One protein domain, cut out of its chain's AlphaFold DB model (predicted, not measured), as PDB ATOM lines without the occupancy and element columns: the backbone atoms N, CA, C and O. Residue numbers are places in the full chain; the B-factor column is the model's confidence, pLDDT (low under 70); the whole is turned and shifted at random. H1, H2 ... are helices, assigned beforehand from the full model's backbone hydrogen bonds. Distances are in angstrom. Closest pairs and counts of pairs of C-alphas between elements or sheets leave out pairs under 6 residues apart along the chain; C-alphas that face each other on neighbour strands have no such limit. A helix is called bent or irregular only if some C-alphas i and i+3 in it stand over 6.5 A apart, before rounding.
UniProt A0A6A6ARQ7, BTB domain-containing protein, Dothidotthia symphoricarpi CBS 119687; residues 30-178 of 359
ATOM      1  N   VAL A  30      46.025  56.310 201.064       95.56
ATOM      2  CA  VAL A  30      45.525  56.960 199.843       95.56
ATOM      3  C   VAL A  30      44.585  56.032 199.075       95.56
ATOM      4  O   VAL A  30      43.461  56.425 198.757       95.56
ATOM      5  N   ALA A  31      44.994  54.783 198.837       95.44
ATOM      6  CA  ALA A  31      44.163  53.789 198.169       95.44
ATOM      7  C   ALA A  31      42.892  53.523 198.983       95.44
ATOM      8  O   ALA A  31      41.794  53.581 198.433       95.44
ATOM      9  N   ARG A  32      43.008  53.335 200.304       96.75
ATOM     10  CA  ARG A  32      41.846  53.139 201.184       96.75
ATOM     11  C   ARG A  32      40.816  54.262 201.029       96.75
ATOM     12  O   ARG A  32      39.641  53.995 200.785       96.75
ATOM     13  N   GLN A  33      41.252  55.522 201.096       96.44
ATOM     14  CA  GLN A  33      40.372  56.680 200.914       96.44
ATOM     15  C   GLN A  33      39.777  56.751 199.501       96.44
ATOM     16  O   GLN A  33      38.602  57.088 199.336       96.44
ATOM     17  N   GLN A  34      40.572  56.449 198.475       96.44
ATOM     18  CA  GLN A  34      40.123  56.448 197.085       96.44
ATOM     19  C   GLN A  34      39.024  55.406 196.848       96.44
ATOM     20  O   GLN A  34      38.012  55.721 196.218       96.44
ATOM     21  N   PHE A  35      39.194  54.188 197.364       96.62
ATOM     22  CA  PHE A  35      38.213  53.113 197.224       96.62
ATOM     23  C   PHE A  35      36.953  53.352 198.060       96.62
ATOM     24  O   PHE A  35      35.864  53.012 197.594       96.62
ATOM     25  N   GLU A  36      37.068  54.002 199.220       96.56
ATOM     26  CA  GLU A  36      35.903  54.411 200.012       96.56
ATOM     27  C   GLU A  36      35.066  55.461 199.264       96.56
ATOM     28  O   GLU A  36      33.863  55.281 199.065       96.56
ATOM     29  N   LYS A  37      35.708  56.505 198.717       96.75
ATOM     30  CA  LYS A  37      35.041  57.515 197.868       96.75
ATOM     31  C   LYS A  37      34.385  56.899 196.627       96.75
ATOM     32  O   LYS A  37      33.395  57.422 196.118       96.75
ATOM     33  N   ALA A  38      34.929  55.793 196.129       97.44
ATOM     34  CA  ALA A  38      34.443  55.109 194.941       97.44
ATOM     35  C   ALA A  38      33.236  54.184 195.185       97.44
ATOM     36  O   ALA A  38      32.630  53.733 194.212       97.44
ATOM     37  N   LYS A  39      32.864  53.895 196.441       96.00
ATOM     38  CA  LYS A  39      31.842  52.894 196.793       96.00
ATOM     39  C   LYS A  39      30.471  53.180 196.171       96.00
ATOM     40  O   LYS A  39      29.930  52.326 195.480       96.00
ATOM     41  N   GLN A  40      29.963  54.406 196.304       95.25
ATOM     42  CA  GLN A  40      28.667  54.786 195.711       95.25
ATOM     43  C   GLN A  40      28.673  54.663 194.180       95.25
ATOM     44  O   GLN A  40      27.711  54.207 193.566       95.25
ATOM     45  N   LEU A  41      29.781  55.055 193.545       97.06
ATOM     46  CA  LEU A  41      29.916  54.976 192.095       97.06
ATOM     47  C   LEU A  41      30.073  53.525 191.610       97.06
ATOM     48  O   LEU A  41      29.634  53.192 190.509       97.06
ATOM     49  N   ARG A  42      30.666  52.653 192.430       97.06
ATOM     50  CA  ARG A  42      30.762  51.216 192.159       97.06
ATOM     51  C   ARG A  42      29.378  50.589 192.064       97.06
ATOM     52  O   ARG A  42      29.125  49.869 191.104       97.06
ATOM     53  N   ASP A  43      28.473  50.917 192.982       96.50
ATOM     54  CA  ASP A  43      27.096  50.409 192.954       96.50
ATOM     55  C   ASP A  43      26.362  50.855 191.680       96.50
ATOM     56  O   ASP A  43      25.720  50.049 191.005       96.50
ATOM     57  N   VAL A  44      26.559  52.114 191.273       97.31
ATOM     58  CA  VAL A  44      26.043  52.660 190.006       97.31
ATOM     59  C   VAL A  44      26.587  51.892 188.792       97.31
ATOM     60  O   VAL A  44      25.817  51.514 187.903       97.31
ATOM     61  N   TYR A  45      27.898  51.631 188.730       97.75
ATOM     62  CA  TYR A  45      28.496  50.876 187.624       97.75
ATOM     63  C   TYR A  45      28.099  49.398 187.624       97.75
ATOM     64  O   TYR A  45      27.908  48.827 186.546       97.75
ATOM     65  N   ASN A  46      27.959  48.777 188.795       96.56
ATOM     66  CA  ASN A  46      27.471  47.408 188.933       96.56
ATOM     67  C   ASN A  46      26.043  47.306 188.409       96.56
ATOM     68  O   ASN A  46      25.774  46.482 187.534       96.56
ATOM     69  N   PHE A  47      25.171  48.228 188.820       97.31
ATOM     70  CA  PHE A  47      23.790  48.247 188.359       97.31
ATOM     71  C   PHE A  47      23.688  48.462 186.837       97.31
ATOM     72  O   PHE A  47      22.996  47.708 186.147       97.31
ATOM     73  N   ALA A  48      24.455  49.402 186.268       97.62
ATOM     74  CA  ALA A  48      24.515  49.598 184.814       97.62
ATOM     75  C   ALA A  48      25.033  48.349 184.070       97.62
ATOM     76  O   ALA A  48      24.530  47.982 183.002       97.62
ATOM     77  N   ASN A  49      26.047  47.674 184.622       96.94
ATOM     78  CA  ASN A  49      26.594  46.452 184.039       96.94
ATOM     79  C   ASN A  49      25.604  45.289 184.083       96.94
ATOM     80  O   ASN A  49      25.558  44.521 183.118       96.94
ATOM     81  N   ASP A  50      24.833  45.168 185.156       97.19
ATOM     82  CA  ASP A  50      23.830  44.121 185.310       97.19
ATOM     83  C   ASP A  50      22.656  44.327 184.358       97.19
ATOM     84  O   ASP A  50      22.292  43.382 183.658       97.19
ATOM     85  N   MET A  51      22.161  45.559 184.200       97.06
ATOM     86  CA  MET A  51      21.178  45.887 183.158       97.06
ATOM     87  C   MET A  51      21.677  45.491 181.761       97.06
ATOM     88  O   MET A  51      20.988  44.815 180.997       97.06
ATOM     89  N   ARG A  52      22.928  45.840 181.431       96.88
ATOM     90  CA  ARG A  52      23.545  45.469 180.151       96.88
ATOM     91  C   ARG A  52      23.690  43.949 179.994       96.88
ATOM     92  O   ARG A  52      23.531  43.439 178.885       96.88
ATOM     93  N   ARG A  53      24.039  43.216 181.059       96.06
ATOM     94  CA  ARG A  53      24.143  41.742 181.050       96.06
ATOM     95  C   ARG A  53      22.778  41.090 180.848       96.06
ATOM     96  O   ARG A  53      22.690  40.175 180.038       96.06
ATOM     97  N   GLN A  54      21.740  41.584 181.520       95.19
ATOM     98  CA  GLN A  54      20.361  41.116 181.361       95.19
ATOM     99  C   GLN A  54      19.879  41.330 179.923       95.19
ATOM    100  O   GLN A  54      19.357  40.401 179.312       95.19
ATOM    101  N   LEU A  55      20.166  42.494 179.331       95.19
ATOM    102  CA  LEU A  55      19.832  42.768 177.932       95.19
ATOM    103  C   LEU A  55      20.623  41.884 176.946       95.19
ATOM    104  O   LEU A  55      20.080  41.445 175.936       95.19
ATOM    105  N   LYS A  56      21.892  41.566 177.252       95.12
ATOM    106  CA  LYS A  56      22.752  40.707 176.412       95.12
ATOM    107  C   LYS A  56      22.144  39.326 176.152       95.12
ATOM    108  O   LYS A  56      22.381  38.751 175.093       95.12
ATOM    109  N   VAL A  57      21.384  38.780 177.103       92.19
ATOM    110  CA  VAL A  57      20.749  37.455 176.969       92.19
ATOM    111  C   VAL A  57      19.824  37.401 175.745       92.19
ATOM    112  O   VAL A  57      19.712  36.356 175.111       92.19
ATOM    113  N   PHE A  58      19.234  38.535 175.369       90.75
ATOM    114  CA  PHE A  58      18.333  38.670 174.223       90.75
ATOM    115  C   PHE A  58      19.048  39.012 172.906       90.75
ATOM    116  O   PHE A  58      18.421  39.011 171.854       90.75
ATOM    117  N   THR A  59      20.354  39.302 172.938       87.69
ATOM    118  CA  THR A  59      21.163  39.663 171.756       87.69
ATOM    119  C   THR A  59      22.282  38.660 171.473       87.69
ATOM    120  O   THR A  59      23.200  38.945 170.702       87.69
ATOM    121  N   ALA A  60      22.237  37.487 172.110       81.69
ATOM    122  CA  ALA A  60      23.229  36.438 171.916       81.69
ATOM    123  C   ALA A  60      23.318  36.029 170.434       81.69
ATOM    124  O   ALA A  60      22.304  35.892 169.759       81.69
ATOM    125  N   SER A  61      24.537  35.795 169.938       63.88
ATOM    126  CA  SER A  61      24.843  35.585 168.511       63.88
ATOM    127  C   SER A  61      24.161  34.374 167.862       63.88
ATOM    128  O   SER A  61      24.119  34.298 166.640       63.88
ATOM    129  N   ALA A  62      23.615  33.446 168.651       63.59
ATOM    130  CA  ALA A  62      22.840  32.302 168.164       63.59
ATOM    131  C   ALA A  62      21.326  32.583 168.051       63.59
ATOM    132  O   ALA A  62      20.577  31.745 167.556       63.59
ATOM    133  N   MET A  63      20.854  33.739 168.528       76.50
ATOM    134  CA  MET A  63      19.436  34.083 168.561       76.50
ATOM    135  C   MET A  63      19.046  34.808 167.270       76.50
ATOM    136  O   MET A  63      19.363  35.983 167.101       76.50
ATOM    137  N   SER A  64      18.369  34.113 166.356       82.12
ATOM    138  CA  SER A  64      17.735  34.732 165.184       82.12
ATOM    139  C   SER A  64      16.420  35.426 165.571       82.12
ATOM    140  O   SER A  64      15.834  35.105 166.606       82.12
ATOM    141  N   SER A  65      15.920  36.340 164.726       80.94
ATOM    142  CA  SER A  65      14.593  36.970 164.919       80.94
ATOM    143  C   SER A  65      13.491  35.920 165.074       80.94
ATOM    144  O   SER A  65      12.670  36.013 165.979       80.94
ATOM    145  N   ASN A  66      13.535  34.863 164.258       80.88
ATOM    146  CA  ASN A  66      12.551  33.784 164.304       80.88
ATOM    147  C   ASN A  66      12.610  33.020 165.633       80.88
ATOM    148  O   ASN A  66      11.577  32.660 166.177       80.88
ATOM    149  N   PHE A  67      13.804  32.788 166.188       82.25
ATOM    150  CA  PHE A  67      13.929  32.152 167.503       82.25
ATOM    151  C   PHE A  67      13.378  33.053 168.617       82.25
ATOM    152  O   PHE A  67      12.734  32.570 169.546       82.25
ATOM    153  N   PHE A  68      13.626  34.363 168.532       83.81
ATOM    154  CA  PHE A  68      13.106  35.338 169.490       83.81
ATOM    155  C   PHE A  68      11.568  35.335 169.519       83.81
ATOM    156  O   PHE A  68      10.986  35.282 170.602       83.81
ATOM    157  N   GLU A  69      10.954  35.293 168.334       82.62
ATOM    158  CA  GLU A  69       9.505  35.192 168.114       82.62
ATOM    159  C   GLU A  69       8.916  33.863 168.606       82.62
ATOM    160  O   GLU A  69       7.994  33.859 169.415       82.62
ATOM    161  N   VAL A  70       9.472  32.726 168.171       82.12
ATOM    162  CA  VAL A  70       8.958  31.380 168.504       82.12
ATOM    163  C   VAL A  70       8.975  31.108 170.011       82.12
ATOM    164  O   VAL A  70       8.154  30.348 170.520       82.12
ATOM    165  N   HIS A  71       9.903  31.725 170.743       83.69
ATOM    166  CA  HIS A  71      10.037  31.543 172.187       83.69
ATOM    167  C   HIS A  71       9.426  32.667 173.029       83.69
ATOM    168  O   HIS A  71       9.699  32.711 174.236       83.69
ATOM    169  N   HIS A  72       8.636  33.560 172.422       85.31
ATOM    170  CA  HIS A  72       7.927  34.651 173.097       85.31
ATOM    171  C   HIS A  72       8.824  35.452 174.056       85.31
ATOM    172  O   HIS A  72       8.507  35.685 175.228       85.31
ATOM    173  N   LYS A  73      10.038  35.789 173.603       89.31
ATOM    174  CA  LYS A  73      11.027  36.498 174.432       89.31
ATOM    175  C   LYS A  73      10.739  37.995 174.529       89.31
ATOM    176  O   LYS A  73      11.311  38.646 175.408       89.31
ATOM    177  N   GLU A  74       9.859  38.517 173.679       90.69
ATOM    178  CA  GLU A  74       9.468  39.921 173.602       90.69
ATOM    179  C   GLU A  74       8.987  40.465 174.944       90.69
ATOM    180  O   GLU A  74       9.514  41.483 175.376       90.69
ATOM    181  N   ASP A  75       8.107  39.767 175.664       89.94
ATOM    182  CA  ASP A  75       7.514  40.291 176.901       89.94
ATOM    183  C   ASP A  75       8.577  40.527 177.979       89.94
ATOM    184  O   ASP A  75       8.665  41.595 178.589       89.94
ATOM    185  N   LYS A  76       9.470  39.546 178.169       93.12
ATOM    186  CA  LYS A  76      10.589  39.669 179.113       93.12
ATOM    187  C   LYS A  76      11.567  40.754 178.678       93.12
ATOM    188  O   LYS A  76      12.124  41.444 179.528       93.12
ATOM    189  N   CYS A  77      11.784  40.895 177.375       94.06
ATOM    190  CA  CYS A  77      12.687  41.891 176.827       94.06
ATOM    191  C   CYS A  77      12.132  43.313 176.982       94.06
ATOM    192  O   CYS A  77      12.867  44.203 177.400       94.06
ATOM    193  N   ILE A  78      10.835  43.515 176.732       95.62
ATOM    194  CA  ILE A  78      10.135  44.789 176.928       95.62
ATOM    195  C   ILE A  78      10.271  45.235 178.381       95.62
ATOM    196  O   ILE A  78      10.683  46.367 178.621       95.62
ATOM    197  N   VAL A  79      10.039  44.340 179.349       96.19
ATOM    198  CA  VAL A  79      10.233  44.653 180.776       96.19
ATOM    199  C   VAL A  79      11.659  45.146 181.053       96.19
ATOM    200  O   VAL A  79      11.840  46.124 181.776       96.19
ATOM    201  N   GLN A  80      12.680  44.530 180.445       96.69
ATOM    202  CA  GLN A  80      14.066  44.989 180.605       96.69
ATOM    203  C   GLN A  80      14.344  46.329 179.918       96.69
ATOM    204  O   GLN A  80      15.048  47.163 180.486       96.69
ATOM    205  N   ILE A  81      13.796  46.563 178.724       97.62
ATOM    206  CA  ILE A  81      13.937  47.841 178.012       97.62
ATOM    207  C   ILE A  81      13.294  48.966 178.824       97.62
ATOM    208  O   ILE A  81      13.931  49.995 179.030       97.62
ATOM    209  N   VAL A  82      12.076  48.762 179.335       97.81
ATOM    210  CA  VAL A  82      11.366  49.740 180.176       97.81
ATOM    211  C   VAL A  82      12.151  50.028 181.453       97.81
ATOM    212  O   VAL A  82      12.319  51.188 181.826       97.81
ATOM    213  N   ARG A  83      12.709  48.992 182.091       97.69
ATOM    214  CA  ARG A  83      13.579  49.168 183.258       97.69
ATOM    215  C   ARG A  83      14.803  50.024 182.932       97.69
ATOM    216  O   ARG A  83      15.097  50.964 183.659       97.69
ATOM    217  N   ILE A  84      15.501  49.740 181.831       97.94
ATOM    218  CA  ILE A  84      16.651  50.544 181.387       97.94
ATOM    219  C   ILE A  84      16.219  51.985 181.081       97.94
ATOM    220  O   ILE A  84      16.898  52.921 181.483       97.94
ATOM    221  N   TYR A  85      15.085  52.180 180.414       98.00
ATOM    222  CA  TYR A  85      14.563  53.502 180.069       98.00
ATOM    223  C   TYR A  85      14.285  54.370 181.310       98.00
ATOM    224  O   TYR A  85      14.605  55.560 181.320       98.00
ATOM    225  N   ASN A  86      13.721  53.775 182.365       97.06
ATOM    226  CA  ASN A  86      13.304  54.494 183.571       97.06
ATOM    227  C   ASN A  86      14.403  54.612 184.636       97.06
ATOM    228  O   ASN A  86      14.493  55.639 185.307       97.06
ATOM    229  N   GLU A  87      15.234  53.582 184.801       97.75
ATOM    230  CA  GLU A  87      16.092  53.411 185.982       97.75
ATOM    231  C   GLU A  87      17.596  53.404 185.662       97.75
ATOM    232  O   GLU A  87      18.398  53.044 186.528       97.75
ATOM    233  N   TYR A  88      18.024  53.756 184.441       98.00
ATOM    234  CA  TYR A  88      19.453  53.701 184.115       98.00
ATOM    235  C   TYR A  88      20.280  54.593 185.060       98.00
ATOM    236  O   TYR A  88      20.044  55.801 185.139       98.00
ATOM    237  N   PRO A  89      21.285  54.044 185.766       97.50
ATOM    238  CA  PRO A  89      21.840  54.727 186.934       97.50
ATOM    239  C   PRO A  89      22.870  55.812 186.576       97.50
ATOM    240  O   PRO A  89      23.181  56.681 187.393       97.50
ATOM    241  N   LEU A  90      23.400  55.815 185.347       97.00
ATOM    242  CA  LEU A  90      24.347  56.834 184.888       97.00
ATOM    243  C   LEU A  90      23.608  58.022 184.262       97.00
ATOM    244  O   LEU A  90      23.410  58.066 183.047       97.00
ATOM    245  N   LYS A  91      23.274  59.018 185.094       96.56
ATOM    246  CA  LYS A  91      22.474  60.206 184.726       96.56
ATOM    247  C   LYS A  91      22.885  60.876 183.408       96.56
ATOM    248  O   LYS A  91      22.024  61.214 182.612       96.56
ATOM    249  N   LYS A  92      24.193  61.004 183.142       96.94
ATOM    250  CA  LYS A  92      24.727  61.638 181.918       96.94
ATOM    251  C   LYS A  92      24.293  60.960 180.611       96.94
ATOM    252  O   LYS A  92      24.361  61.589 179.566       96.94
ATOM    253  N   HIS A  93      23.896  59.689 180.664       97.38
ATOM    254  CA  HIS A  93      23.553  58.888 179.486       97.38
ATOM    255  C   HIS A  93      22.052  58.586 179.381       97.38
ATOM    256  O   HIS A  93      21.631  57.972 178.404       97.38
ATOM    257  N   VAL A  94      21.247  59.000 180.369       97.25
ATOM    258  CA  VAL A  94      19.807  58.699 180.430       97.25
ATOM    259  C   VAL A  94      19.074  59.285 179.226       97.25
ATOM    260  O   VAL A  94      18.346  58.559 178.557       97.25
ATOM    261  N   ASP A  95      19.321  60.550 178.890       97.44
ATOM    262  CA  ASP A  95      18.619  61.219 177.788       97.44
ATOM    263  C   ASP A  95      18.931  60.578 176.432       97.44
ATOM    264  O   ASP A  95      18.037  60.382 175.615       97.44
ATOM    265  N   ALA A  96      20.184  60.165 176.212       97.81
ATOM    266  CA  ALA A  96      20.585  59.468 174.993       97.81
ATOM    267  C   ALA A  96      19.907  58.094 174.860       97.81
ATOM    268  O   ALA A  96      19.504  57.706 173.762       97.81
ATOM    269  N   ILE A  97      19.758  57.365 175.972       98.06
ATOM    270  CA  ILE A  97      19.043  56.083 176.013       98.06
ATOM    271  C   ILE A  97      17.558  56.291 175.723       98.06
ATOM    272  O   ILE A  97      17.002  55.583 174.881       98.06
ATOM    273  N   LYS A  98      16.927  57.268 176.384       97.75
ATOM    274  CA  LYS A  98      15.511  57.583 176.177       97.75
ATOM    275  C   LYS A  98      15.243  57.984 174.734       97.75
ATOM    276  O   LYS A  98      14.412  57.362 174.084       97.75
ATOM    277  N   ALA A  99      16.046  58.902 174.198       97.50
ATOM    278  CA  ALA A  99      15.959  59.327 172.807       97.50
ATOM    279  C   ALA A  99      16.106  58.156 171.826       97.50
ATOM    280  O   ALA A  99      15.360  58.091 170.855       97.50
ATOM    281  N   LEU A 100      17.018  57.203 172.064       97.88
ATOM    282  CA  LEU A 100      17.137  56.020 171.205       97.88
ATOM    283  C   LEU A 100      15.856  55.183 171.208       97.88
ATOM    284  O   LEU A 100      15.402  54.772 170.143       97.88
ATOM    285  N   VAL A 101      15.285  54.922 172.384       97.19
ATOM    286  CA  VAL A 101      14.074  54.103 172.512       97.19
ATOM    287  C   VAL A 101      12.865  54.819 171.911       97.19
ATOM    288  O   VAL A 101      12.128  54.212 171.134       97.19
ATOM    289  N   ASP A 102      12.690  56.104 172.220       95.69
ATOM    290  CA  ASP A 102      11.583  56.922 171.728       95.69
ATOM    291  C   ASP A 102      11.642  57.073 170.201       95.69
ATOM    292  O   ASP A 102      10.668  56.757 169.518       95.69
ATOM    293  N   ASN A 103      12.804  57.441 169.648       95.19
ATOM    294  CA  ASN A 103      12.982  57.583 168.200       95.19
ATOM    295  C   ASN A 103      12.763  56.256 167.470       95.19
ATOM    296  O   ASN A 103      12.135  56.232 166.413       95.19
ATOM    297  N   PHE A 104      13.248  55.143 168.030       95.62
ATOM    298  CA  PHE A 104      13.044  53.830 167.427       95.62
ATOM    299  C   PHE A 104      11.561  53.442 167.432       95.62
ATOM    300  O   PHE A 104      11.046  52.976 166.418       95.62
ATOM    301  N   ALA A 105      10.849  53.655 168.543       92.25
ATOM    302  CA  ALA A 105       9.418  53.375 168.624       92.25
ATOM    303  C   ALA A 105       8.613  54.219 167.616       92.25
ATOM    304  O   ALA A 105       7.752  53.683 166.915       92.25
ATOM    305  N   GLU A 106       8.928  55.512 167.485       90.56
ATOM    306  CA  GLU A 106       8.308  56.400 166.492       90.56
ATOM    307  C   GLU A 106       8.609  55.976 165.044       90.56
ATOM    308  O   GLU A 106       7.718  55.986 164.184       90.56
ATOM    309  N   GLU A 107       9.845  55.558 164.760       91.75
ATOM    310  CA  GLU A 107      10.257  55.082 163.439       91.75
ATOM    311  C   GLU A 107       9.498  53.807 163.041       91.75
ATOM    312  O   GLU A 107       8.977  53.713 161.927       91.75
ATOM    313  N   GLN A 108       9.380  52.837 163.952       90.88
ATOM    314  CA  GLN A 108       8.661  51.585 163.690       90.88
ATOM    315  C   GLN A 108       7.156  51.805 163.530       90.88
ATOM    316  O   GLN A 108       6.540  51.208 162.644       90.88
ATOM    317  N   HIS A 109       6.579  52.721 164.313       83.69
ATOM    318  CA  HIS A 109       5.189  53.130 164.147       83.69
ATOM    319  C   HIS A 109       4.953  53.770 162.768       83.69
ATOM    320  O   HIS A 109       3.951  53.499 162.103       83.69
ATOM    321  N   THR A 110       5.891  54.596 162.293       85.25
ATOM    322  CA  THR A 110       5.821  55.222 160.960       85.25
ATOM    323  C   THR A 110       5.933  54.191 159.835       85.25
ATOM    324  O   THR A 110       5.258  54.325 158.816       85.25
ATOM    325  N   LYS A 111       6.724  53.130 160.039       85.19
ATOM    326  CA  LYS A 111       6.895  52.007 159.101       85.19
ATOM    327  C   LYS A 111       5.786  50.949 159.170       85.19
ATOM    328  O   LYS A 111       5.864  49.964 158.446       85.19
ATOM    329  N   THR A 112       4.752  51.140 159.994       80.38
ATOM    330  CA  THR A 112       3.620  50.205 160.184       80.38
ATOM    331  C   THR A 112       3.990  48.818 160.731       80.38
ATOM    332  O   THR A 112       3.200  47.888 160.600       80.38
ATOM    333  N   ASN A 113       5.137  48.682 161.407       78.12
ATOM    334  CA  ASN A 113       5.559  47.440 162.078       78.12
ATOM    335  C   ASN A 113       4.909  47.316 163.475       78.12
ATOM    336  O   ASN A 113       5.592  47.313 164.506       78.12
ATOM    337  N   ILE A 114       3.575  47.335 163.503       78.31
ATOM    338  CA  ILE A 114       2.738  47.343 164.708       78.31
ATOM    339  C   ILE A 114       1.871  46.082 164.706       78.31
ATOM    340  O   ILE A 114       1.243  45.760 163.696       78.31
ATOM    341  N   LYS A 115       1.735  45.434 165.866       75.94
ATOM    342  CA  LYS A 115       0.825  44.306 166.081       75.94
ATOM    343  C   LYS A 115      -0.629  44.737 165.812       75.94
ATOM    344  O   LYS A 115      -1.216  45.484 166.597       75.94
ATOM    345  N   GLY A 116      -1.242  44.240 164.731       64.44
ATOM    346  CA  GLY A 116      -2.686  44.363 164.461       64.44
ATOM    347  C   GLY A 116      -3.072  44.775 163.031       64.44
ATOM    348  O   GLY A 116      -2.235  45.158 162.220       64.44
ATOM    349  N   ASN A 117      -4.373  44.693 162.712       54.81
ATOM    350  CA  ASN A 117      -4.915  45.015 161.383       54.81
ATOM    351  C   ASN A 117      -4.691  46.491 160.997       54.81
ATOM    352  O   ASN A 117      -5.058  47.403 161.739       54.81
ATOM    353  N   GLN A 118      -4.190  46.721 159.775       55.09
ATOM    354  CA  GLN A 118      -3.785  48.038 159.258       55.09
ATOM    355  C   GLN A 118      -4.887  49.119 159.261       55.09
ATOM    356  O   GLN A 118      -4.587  50.313 159.260       55.09
ATOM    357  N   ALA A 119      -6.161  48.724 159.336       50.59
ATOM    358  CA  ALA A 119      -7.320  49.614 159.254       50.59
ATOM    359  C   ALA A 119      -7.481  50.606 160.434       50.59
ATOM    360  O   ALA A 119      -8.223  51.573 160.305       50.59
ATOM    361  N   THR A 120      -6.786  50.419 161.567       57.22
ATOM    362  CA  THR A 120      -6.864  51.314 162.752       57.22
ATOM    363  C   THR A 120      -5.629  52.201 162.969       57.22
ATOM    364  O   THR A 120      -5.596  53.000 163.906       57.22
ATOM    365  N   ILE A 121      -4.614  52.118 162.102       56.62
ATOM    366  CA  ILE A 121      -3.301  52.752 162.325       56.62
ATOM    367  C   ILE A 121      -3.355  54.292 162.226       56.62
ATOM    368  O   ILE A 121      -2.624  54.985 162.935       56.62
ATOM    369  N   ALA A 122      -4.237  54.858 161.393       55.44
ATOM    370  CA  ALA A 122      -4.327  56.312 161.203       55.44
ATOM    371  C   ALA A 122      -4.914  57.054 162.422       55.44
ATOM    372  O   ALA A 122      -4.435  58.138 162.753       55.44
ATOM    373  N   ALA A 123      -5.888  56.457 163.120       52.38
ATOM    374  CA  ALA A 123      -6.494  57.031 164.328       52.38
ATOM    375  C   ALA A 123      -5.543  56.988 165.542       52.38
ATOM    376  O   ALA A 123      -5.562  57.888 166.377       52.38
ATOM    377  N   ARG A 124      -4.639  55.999 165.595       60.44
ATOM    378  CA  ARG A 124      -3.711  55.772 166.719       60.44
ATOM    379  C   ARG A 124      -2.454  56.649 166.713       60.44
ATOM    380  O   ARG A 124      -1.750  56.693 167.715       60.44
ATOM    381  N   LYS A 125      -2.159  57.383 165.630       61.28
ATOM    382  CA  LYS A 125      -0.929  58.201 165.522       61.28
ATOM    383  C   LYS A 125      -0.812  59.287 166.597       61.28
ATOM    384  O   LYS A 125       0.298  59.567 167.039       61.28
ATOM    385  N   LYS A 126      -1.929  59.910 166.987       60.44
ATOM    386  CA  LYS A 126      -1.939  60.972 168.005       60.44
ATOM    387  C   LYS A 126      -1.862  60.380 169.419       60.44
ATOM    388  O   LYS A 126      -1.069  60.840 170.221       60.44
ATOM    389  N   GLU A 127      -2.586  59.287 169.658       65.38
ATOM    390  CA  GLU A 127      -2.590  58.558 170.935       65.38
ATOM    391  C   GLU A 127      -1.252  57.864 171.237       65.38
ATOM    392  O   GLU A 127      -0.878  57.725 172.398       65.38
ATOM    393  N   PHE A 128      -0.497  57.456 170.210       72.12
ATOM    394  CA  PHE A 128       0.769  56.744 170.395       72.12
ATOM    395  C   PHE A 128       1.841  57.599 171.074       72.12
ATOM    396  O   PHE A 128       2.522  57.095 171.958       72.12
ATOM    397  N   LYS A 129       1.993  58.880 170.703       73.38
ATOM    398  CA  LYS A 129       3.002  59.761 171.328       73.38
ATOM    399  C   LYS A 129       2.686  60.071 172.790       73.38
ATOM    400  O   LYS A 129       3.613  60.191 173.584       73.38
ATOM    401  N   ASP A 130       1.404  60.135 173.132       76.31
ATOM    402  CA  ASP A 130       0.937  60.431 174.488       76.31
ATOM    403  C   ASP A 130       0.871  59.171 175.381       76.31
ATOM    404  O   ASP A 130       0.601  59.259 176.578       76.31
ATOM    405  N   SER A 131       1.131  57.988 174.813       82.50
ATOM    406  CA  SER A 131       1.104  56.709 175.526       82.50
ATOM    407  C   SER A 131       2.387  56.448 176.321       82.50
ATOM    408  O   SER A 131       3.500  56.739 175.871       82.50
ATOM    409  N   ASP A 132       2.244  55.781 177.470       91.06
ATOM    410  CA  ASP A 132       3.385  55.294 178.251       91.06
ATOM    411  C   ASP A 132       4.303  54.380 177.414       91.06
ATOM    412  O   ASP A 132       3.863  53.680 176.493       91.06
ATOM    413  N   ILE A 133       5.599  54.372 177.737       92.56
ATOM    414  CA  ILE A 133       6.603  53.602 176.998       92.56
ATOM    415  C   ILE A 133       6.270  52.108 176.950       92.56
ATOM    416  O   ILE A 133       6.476  51.471 175.916       92.56
ATOM    417  N   LEU A 134       5.699  51.546 178.019       92.69
ATOM    418  CA  LEU A 134       5.310  50.140 178.048       92.69
ATOM    419  C   LEU A 134       4.235  49.841 176.994       92.69
ATOM    420  O   LEU A 134       4.351  48.867 176.251       92.69
ATOM    421  N   ALA A 135       3.215  50.696 176.889       90.31
ATOM    422  CA  ALA A 135       2.152  50.555 175.896       90.31
ATOM    423  C   ALA A 135       2.694  50.698 174.467       90.31
ATOM    424  O   ALA A 135       2.369  49.882 173.599       90.31
ATOM    425  N   ARG A 136       3.580  51.679 174.242       90.06
ATOM    426  CA  ARG A 136       4.238  51.880 172.946       90.06
ATOM    427  C   ARG A 136       5.020  50.640 172.521       90.06
ATOM    428  O   ARG A 136       4.816  50.150 171.413       90.06
ATOM    429  N   LEU A 137       5.848  50.081 173.403       92.06
ATOM    430  CA  LEU A 137       6.643  48.885 173.106       92.06
ATOM    431  C   LEU A 137       5.781  47.629 172.918       92.06
ATOM    432  O   LEU A 137       6.039  46.858 171.998       92.06
ATOM    433  N   ASN A 138       4.725  47.440 173.713       91.31
ATOM    434  CA  ASN A 138       3.817  46.296 173.561       91.31
ATOM    435  C   ASN A 138       3.101  46.266 172.204       91.31
ATOM    436  O   ASN A 138       2.721  45.192 171.737       91.31
ATOM    437  N   SER A 139       2.931  47.428 171.567       90.00
ATOM    438  CA  SER A 139       2.331  47.530 170.236       90.00
ATOM    439  C   SER A 139       3.277  47.140 169.095       90.00
ATOM    440  O   SER A 139       2.803  46.881 167.994       90.00
ATOM    441  N   LEU A 140       4.593  47.082 169.323       90.25
ATOM    442  CA  LEU A 140       5.570  46.786 168.274       90.25
ATOM    443  C   LEU A 140       5.641  45.290 167.967       90.25
ATOM    444  O   LEU A 140       5.512  44.448 168.860       90.25
ATOM    445  N   ASP A 141       5.921  44.957 166.706       91.31
ATOM    446  CA  ASP A 141       6.173  43.572 166.308       91.31
ATOM    447  C   ASP A 141       7.413  43.000 167.022       91.31
ATOM    448  O   ASP A 141       8.389  43.726 167.253       91.31
ATOM    449  N   PRO A 142       7.453  41.691 167.343       91.00
ATOM    450  CA  PRO A 142       8.586  41.105 168.064       91.00
ATOM    451  C   PRO A 142       9.936  41.308 167.355       91.00
ATOM    452  O   PRO A 142      10.948  41.568 168.008       91.00
ATOM    453  N   LYS A 143       9.951  41.290 166.015       90.56
ATOM    454  CA  LYS A 143      11.130  41.621 165.200       90.56
ATOM    455  C   LYS A 143      11.646  43.039 165.452       90.56
ATOM    456  O   LYS A 143      12.858  43.248 165.540       90.56
ATOM    457  N   ALA A 144      10.744  44.011 165.584       92.00
ATOM    458  CA  ALA A 144      11.101  45.391 165.902       92.00
ATOM    459  C   ALA A 144      11.669  45.493 167.327       92.00
ATOM    460  O   ALA A 144      12.694  46.142 167.533       92.00
ATOM    461  N   ILE A 145      11.081  44.780 168.295       94.44
ATOM    462  CA  ILE A 145      11.617  44.688 169.663       94.44
ATOM    463  C   ILE A 145      13.023  44.087 169.673       94.44
ATOM    464  O   ILE A 145      13.916  44.617 170.338       94.44
ATOM    465  N   TYR A 146      13.268  43.029 168.906       93.44
ATOM    466  CA  TYR A 146      14.595  42.432 168.790       93.44
ATOM    467  C   TYR A 146      15.631  43.427 168.227       93.44
ATOM    468  O   TYR A 146      16.714  43.588 168.794       93.44
ATOM    469  N   GLN A 147      15.290  44.174 167.172       93.81
ATOM    470  CA  GLN A 147      16.158  45.217 166.606       93.81
ATOM    471  C   GLN A 147      16.437  46.368 167.587       93.81
ATOM    472  O   GLN A 147      17.583  46.822 167.705       93.81
ATOM    473  N   LEU A 148      15.418  46.818 168.328       96.00
ATOM    474  CA  LEU A 148      15.582  47.804 169.398       96.00
ATOM    475  C   LEU A 148      16.557  47.290 170.458       96.00
ATOM    476  O   LEU A 148      17.475  47.997 170.864       96.00
ATOM    477  N   THR A 149      16.398  46.032 170.859       95.69
ATOM    478  CA  THR A 149      17.241  45.372 171.859       95.69
ATOM    479  C   THR A 149      18.704  45.342 171.427       95.69
ATOM    480  O   THR A 149      19.588  45.699 172.209       95.69
ATOM    481  N   GLN A 150      18.981  44.969 170.172       95.25
ATOM    482  CA  GLN A 150      20.335  44.993 169.610       95.25
ATOM    483  C   GLN A 150      20.932  46.406 169.624       95.25
ATOM    484  O   GLN A 150      22.076  46.594 170.049       95.25
ATOM    485  N   SER A 151      20.144  47.399 169.211       96.50
ATOM    486  CA  SER A 151      20.568  48.802 169.139       96.50
ATOM    487  C   SER A 151      20.860  49.377 170.528       96.50
ATOM    488  O   SER A 151      21.920  49.970 170.753       96.50
ATOM    489  N   LEU A 152      19.973  49.127 171.492       97.62
ATOM    490  CA  LEU A 152      20.139  49.533 172.884       97.62
ATOM    491  C   LEU A 152      21.347  48.837 173.521       97.62
ATOM    492  O   LEU A 152      22.175  49.488 174.156       97.62
ATOM    493  N   PHE A 153      21.526  47.531 173.301       97.06
ATOM    494  CA  PHE A 153      22.698  46.808 173.797       97.06
ATOM    495  C   PHE A 153      24.010  47.370 173.231       97.06
ATOM    496  O   PHE A 153      24.983  47.541 173.974       97.06
ATOM    497  N   ALA A 154      24.041  47.702 171.938       96.81
ATOM    498  CA  ALA A 154      25.189  48.348 171.312       96.81
ATOM    499  C   ALA A 154      25.480  49.722 171.942       96.81
ATOM    500  O   ALA A 154      26.639  50.015 172.245       96.81
ATOM    501  N   MET A 155      24.450  50.532 172.211       97.69
ATOM    502  CA  MET A 155      24.591  51.807 172.921       97.69
ATOM    503  C   MET A 155      25.152  51.616 174.337       97.69
ATOM    504  O   MET A 155      26.149  52.249 174.683       97.69
ATOM    505  N   LEU A 156      24.601  50.695 175.135       97.75
ATOM    506  CA  LEU A 156      25.105  50.402 176.484       97.75
ATOM    507  C   LEU A 156      26.562  49.916 176.468       97.75
ATOM    508  O   LEU A 156      27.343  50.232 177.368       97.75
ATOM    509  N   ARG A 157      26.968  49.169 175.433       97.31
ATOM    510  CA  ARG A 157      28.372  48.775 175.235       97.31
ATOM    511  C   ARG A 157      29.263  49.985 174.945       97.31
ATOM    512  O   ARG A 157      30.344  50.061 175.523       97.31
ATOM    513  N   ARG A 158      28.824  50.922 174.097       97.88
ATOM    514  CA  ARG A 158      29.560  52.171 173.825       97.88
ATOM    515  C   ARG A 158      29.697  53.024 175.084       97.88
ATOM    516  O   ARG A 158      30.802  53.463 175.375       97.88
ATOM    517  N   ILE A 159      28.626  53.171 175.869       98.00
ATOM    518  CA  ILE A 159      28.654  53.885 177.157       98.00
ATOM    519  C   ILE A 159      29.675  53.246 178.101       98.00
ATOM    520  O   ILE A 159      30.511  53.949 178.663       98.00
ATOM    521  N   LYS A 160      29.663  51.912 178.237       97.06
ATOM    522  CA  LYS A 160      30.651  51.198 179.059       97.06
ATOM    523  C   LYS A 160      32.085  51.497 178.614       97.06
ATOM    524  O   LYS A 160      32.936  51.728 179.464       97.06
ATOM    525  N   LEU A 161      32.356  51.465 177.309       96.94
ATOM    526  CA  LEU A 161      33.689  51.754 176.769       96.94
ATOM    527  C   LEU A 161      34.096  53.210 177.028       96.94
ATOM    528  O   LEU A 161      35.198  53.448 177.504       96.94
ATOM    529  N   ALA A 162      33.195  54.168 176.808       96.88
ATOM    530  CA  ALA A 162      33.457  55.576 177.094       96.88
ATOM    531  C   ALA A 162      33.743  55.820 178.589       96.88
ATOM    532  O   ALA A 162      34.690  56.520 178.932       96.88
ATOM    533  N   GLU A 163      32.978  55.208 179.499       97.19
ATOM    534  CA  GLU A 163      33.242  55.297 180.943       97.19
ATOM    535  C   GLU A 163      34.544  54.598 181.359       97.19
ATOM    536  O   GLU A 163      35.193  55.029 182.312       97.19
ATOM    537  N   PHE A 164      34.947  53.541 180.652       94.50
ATOM    538  CA  PHE A 164      36.221  52.859 180.871       94.50
ATOM    539  C   PHE A 164      37.417  53.730 180.458       94.50
ATOM    540  O   PHE A 164      38.409  53.780 181.184       94.50
ATOM    541  N   GLU A 165      37.306  54.446 179.337       95.00
ATOM    542  CA  GLU A 165      38.315  55.405 178.871       95.00
ATOM    543  C   GLU A 165      38.390  56.631 179.784       95.00
ATOM    544  O   GLU A 165      39.471  57.007 180.231       95.00
ATOM    545  N   ASN A 166      37.240  57.182 180.179       94.88
ATOM    546  CA  ASN A 166      37.171  58.295 181.131       94.88
ATOM    547  C   ASN A 166      37.803  57.953 182.491       94.88
ATOM    548  O   ASN A 166      38.263  58.844 183.203       94.88
ATOM    549  N   ALA A 167      37.828  56.673 182.878       95.12
ATOM    550  CA  ALA A 167      38.462  56.242 184.119       95.12
ATOM    551  C   ALA A 167      39.991  56.394 184.102       95.12
ATOM    552  O   ALA A 167      40.572  56.550 185.170       95.12
ATOM    553  N   LYS A 168      40.638  56.434 182.924       94.00
ATOM    554  CA  LYS A 168      42.096  56.634 182.795       94.00
ATOM    555  C   LYS A 168      42.580  57.949 183.399       94.00
ATOM    556  O   LYS A 168      43.695  58.013 183.898       94.00
ATOM    557  N   GLN A 169      41.726  58.970 183.394       94.19
ATOM    558  CA  GLN A 169      42.036  60.305 183.913       94.19
ATOM    559  C   GLN A 169      41.415  60.569 185.294       94.19
ATOM    560  O   GLN A 169      41.673  61.602 185.902       94.19
ATOM    561  N   ALA A 170      40.577  59.659 185.799       96.44
ATOM    562  CA  ALA A 170      39.795  59.864 187.012       96.44
ATOM    563  C   ALA A 170      40.009  58.701 187.999       96.44
ATOM    564  O   ALA A 170      39.297  57.694 187.916       96.44
ATOM    565  N   PRO A 171      40.920  58.843 188.983       95.94
ATOM    566  CA  PRO A 171      41.277  57.767 189.911       95.94
ATOM    567  C   PRO A 171      40.077  57.159 190.650       95.94
ATOM    568  O   PRO A 171      39.975  55.941 190.792       95.94
ATOM    569  N   VAL A 172      39.110  57.982 191.070       97.19
ATOM    570  CA  VAL A 172      37.894  57.502 191.755       97.19
ATOM    571  C   VAL A 172      37.010  56.669 190.817       97.19
ATOM    572  O   VAL A 172      36.453  55.658 191.237       97.19
ATOM    573  N   LYS A 173      36.916  57.036 189.529       97.38
ATOM    574  CA  LYS A 173      36.192  56.232 188.532       97.38
ATOM    575  C   LYS A 173      36.892  54.902 188.269       97.38
ATOM    576  O   LYS A 173      36.212  53.886 188.169       97.38
ATOM    577  N   ALA A 174      38.223  54.901 188.177       97.56
ATOM    578  CA  ALA A 174      39.003  53.673 188.040       97.56
ATOM    579  C   ALA A 174      38.783  52.745 189.245       97.56
ATOM    580  O   ALA A 174      38.414  51.586 189.062       97.56
ATOM    581  N   ALA A 175      38.871  53.277 190.468       97.62
ATOM    582  CA  ALA A 175      38.636  52.514 191.693       97.62
ATOM    583  C   ALA A 175      37.196  51.977 191.788       97.62
ATOM    584  O   ALA A 175      36.977  50.846 192.223       97.62
ATOM    585  N   ALA A 176      36.202  52.738 191.312       97.44
ATOM    586  CA  ALA A 176      34.811  52.283 191.229       97.44
ATOM    587  C   ALA A 176      34.629  51.115 190.245       97.44
ATOM    588  O   ALA A 176      33.677  50.352 190.359       97.44
ATOM    589  N   GLN A 177      35.557  50.962 189.299       96.81
ATOM    590  CA  GLN A 177      35.637  49.849 188.356       96.81
ATOM    591  C   GLN A 177      36.663  48.782 188.788       96.81
ATOM    592  O   GLN A 177      37.072  47.980 187.951       96.81
ATOM    593  N   HIS A 178      37.081  48.765 190.062       96.88
ATOM    594  CA  HIS A 178      38.088  47.841 190.611       96.88
ATOM    595  C   HIS A 178      39.454  47.907 189.912       96.88
ATOM    596  O   HIS A 178      40.138  46.898 189.741       96.88
TER     597      HIS A 178
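What this domain is: This is residues 30 to 178 of the 359 residues of the protein "BTB domain-containing protein" of Dothidotthia symphoricarpi CBS 119687 (UniProt A0A6A6ARQ7). From residue 30 onward you meet an elongated up-and-down bundle of four helices, H2, H4, H5 and H8, each running against the one before it. Small H1 and H9 meet at one end; H6 lies loosely at the other. The 149 printed residues have nine named helices, H1 to H9 in order, and no named strand: all helix. The whole is only just loose, close to compact, with a radius of gyration of the C-alphas of 18.1 A and spans of 67 by 34 by 20 A.

Where its parts are: Find C-alpha 30 at (45.525, 56.960, 199.843), where H1, residues 30 to 37, begins. Next come H2, residues 39 to 56, 25.4 A; H3, residues 65 to 70; H4, residues 74 to 87, 19.5 A; and H5, residues 91 to 110, 29.4 A. H6, residues 118 to 130, 20.2 A, precedes H7, residues 133 to 138. H5 and H6 are irregular: C-alphas 92 and 95 are 7.4 A apart, 119 and 122 7.6 A. H8, residues 142 to 169, covers 41.7 A; H9, residues 171 to 176, ends at C-alpha 176 (34.811, 52.283, 191.229).

How they stand to each other: Start at the hub, H8. Its residues 149 to 160 touch H2, closest C-alphas Arg 52 and Leu 156, 6.3 A. H5 touches H8 at a shallow tilt of 21 degrees, opposite ways, C-alphas Phe 104 and Leu 148 being closest at 6.8 A. H4 and H5 form a hairpin, closest C-alphas Tyr 85 and Lys 98, 5.7 A. H3 touches H8 at Ser 65 and Lys 143, closest C-alphas, 5.8 A. H7 touches H4, closest C-alphas Val 82 and Leu 134, 6.4 A. H6 is close to but not clearly touching H5, closest C-alphas Glu 106 and Lys 129, 7.9 A. H1 touches H9, closest C-alphas Phe 35 and Ala 175, 5.6 A. O i to N i+4 pairs are within hydrogen-bond range throughout H1, H2, H3, H4, H7 and H9, in 14 of 16 in H5, 22 of 24 in H8 and 1 of 9 in H6, where 4 of 10 O i to N i+3 pairs are.

The domain as a whole: The C-alphas of Val 30 and Ala 119, the two farthest apart, stand 67.0 A apart. The printed part has no cut and no long link. Look for pLDDT under 70 at residues 61 to 62 and 116 to 127.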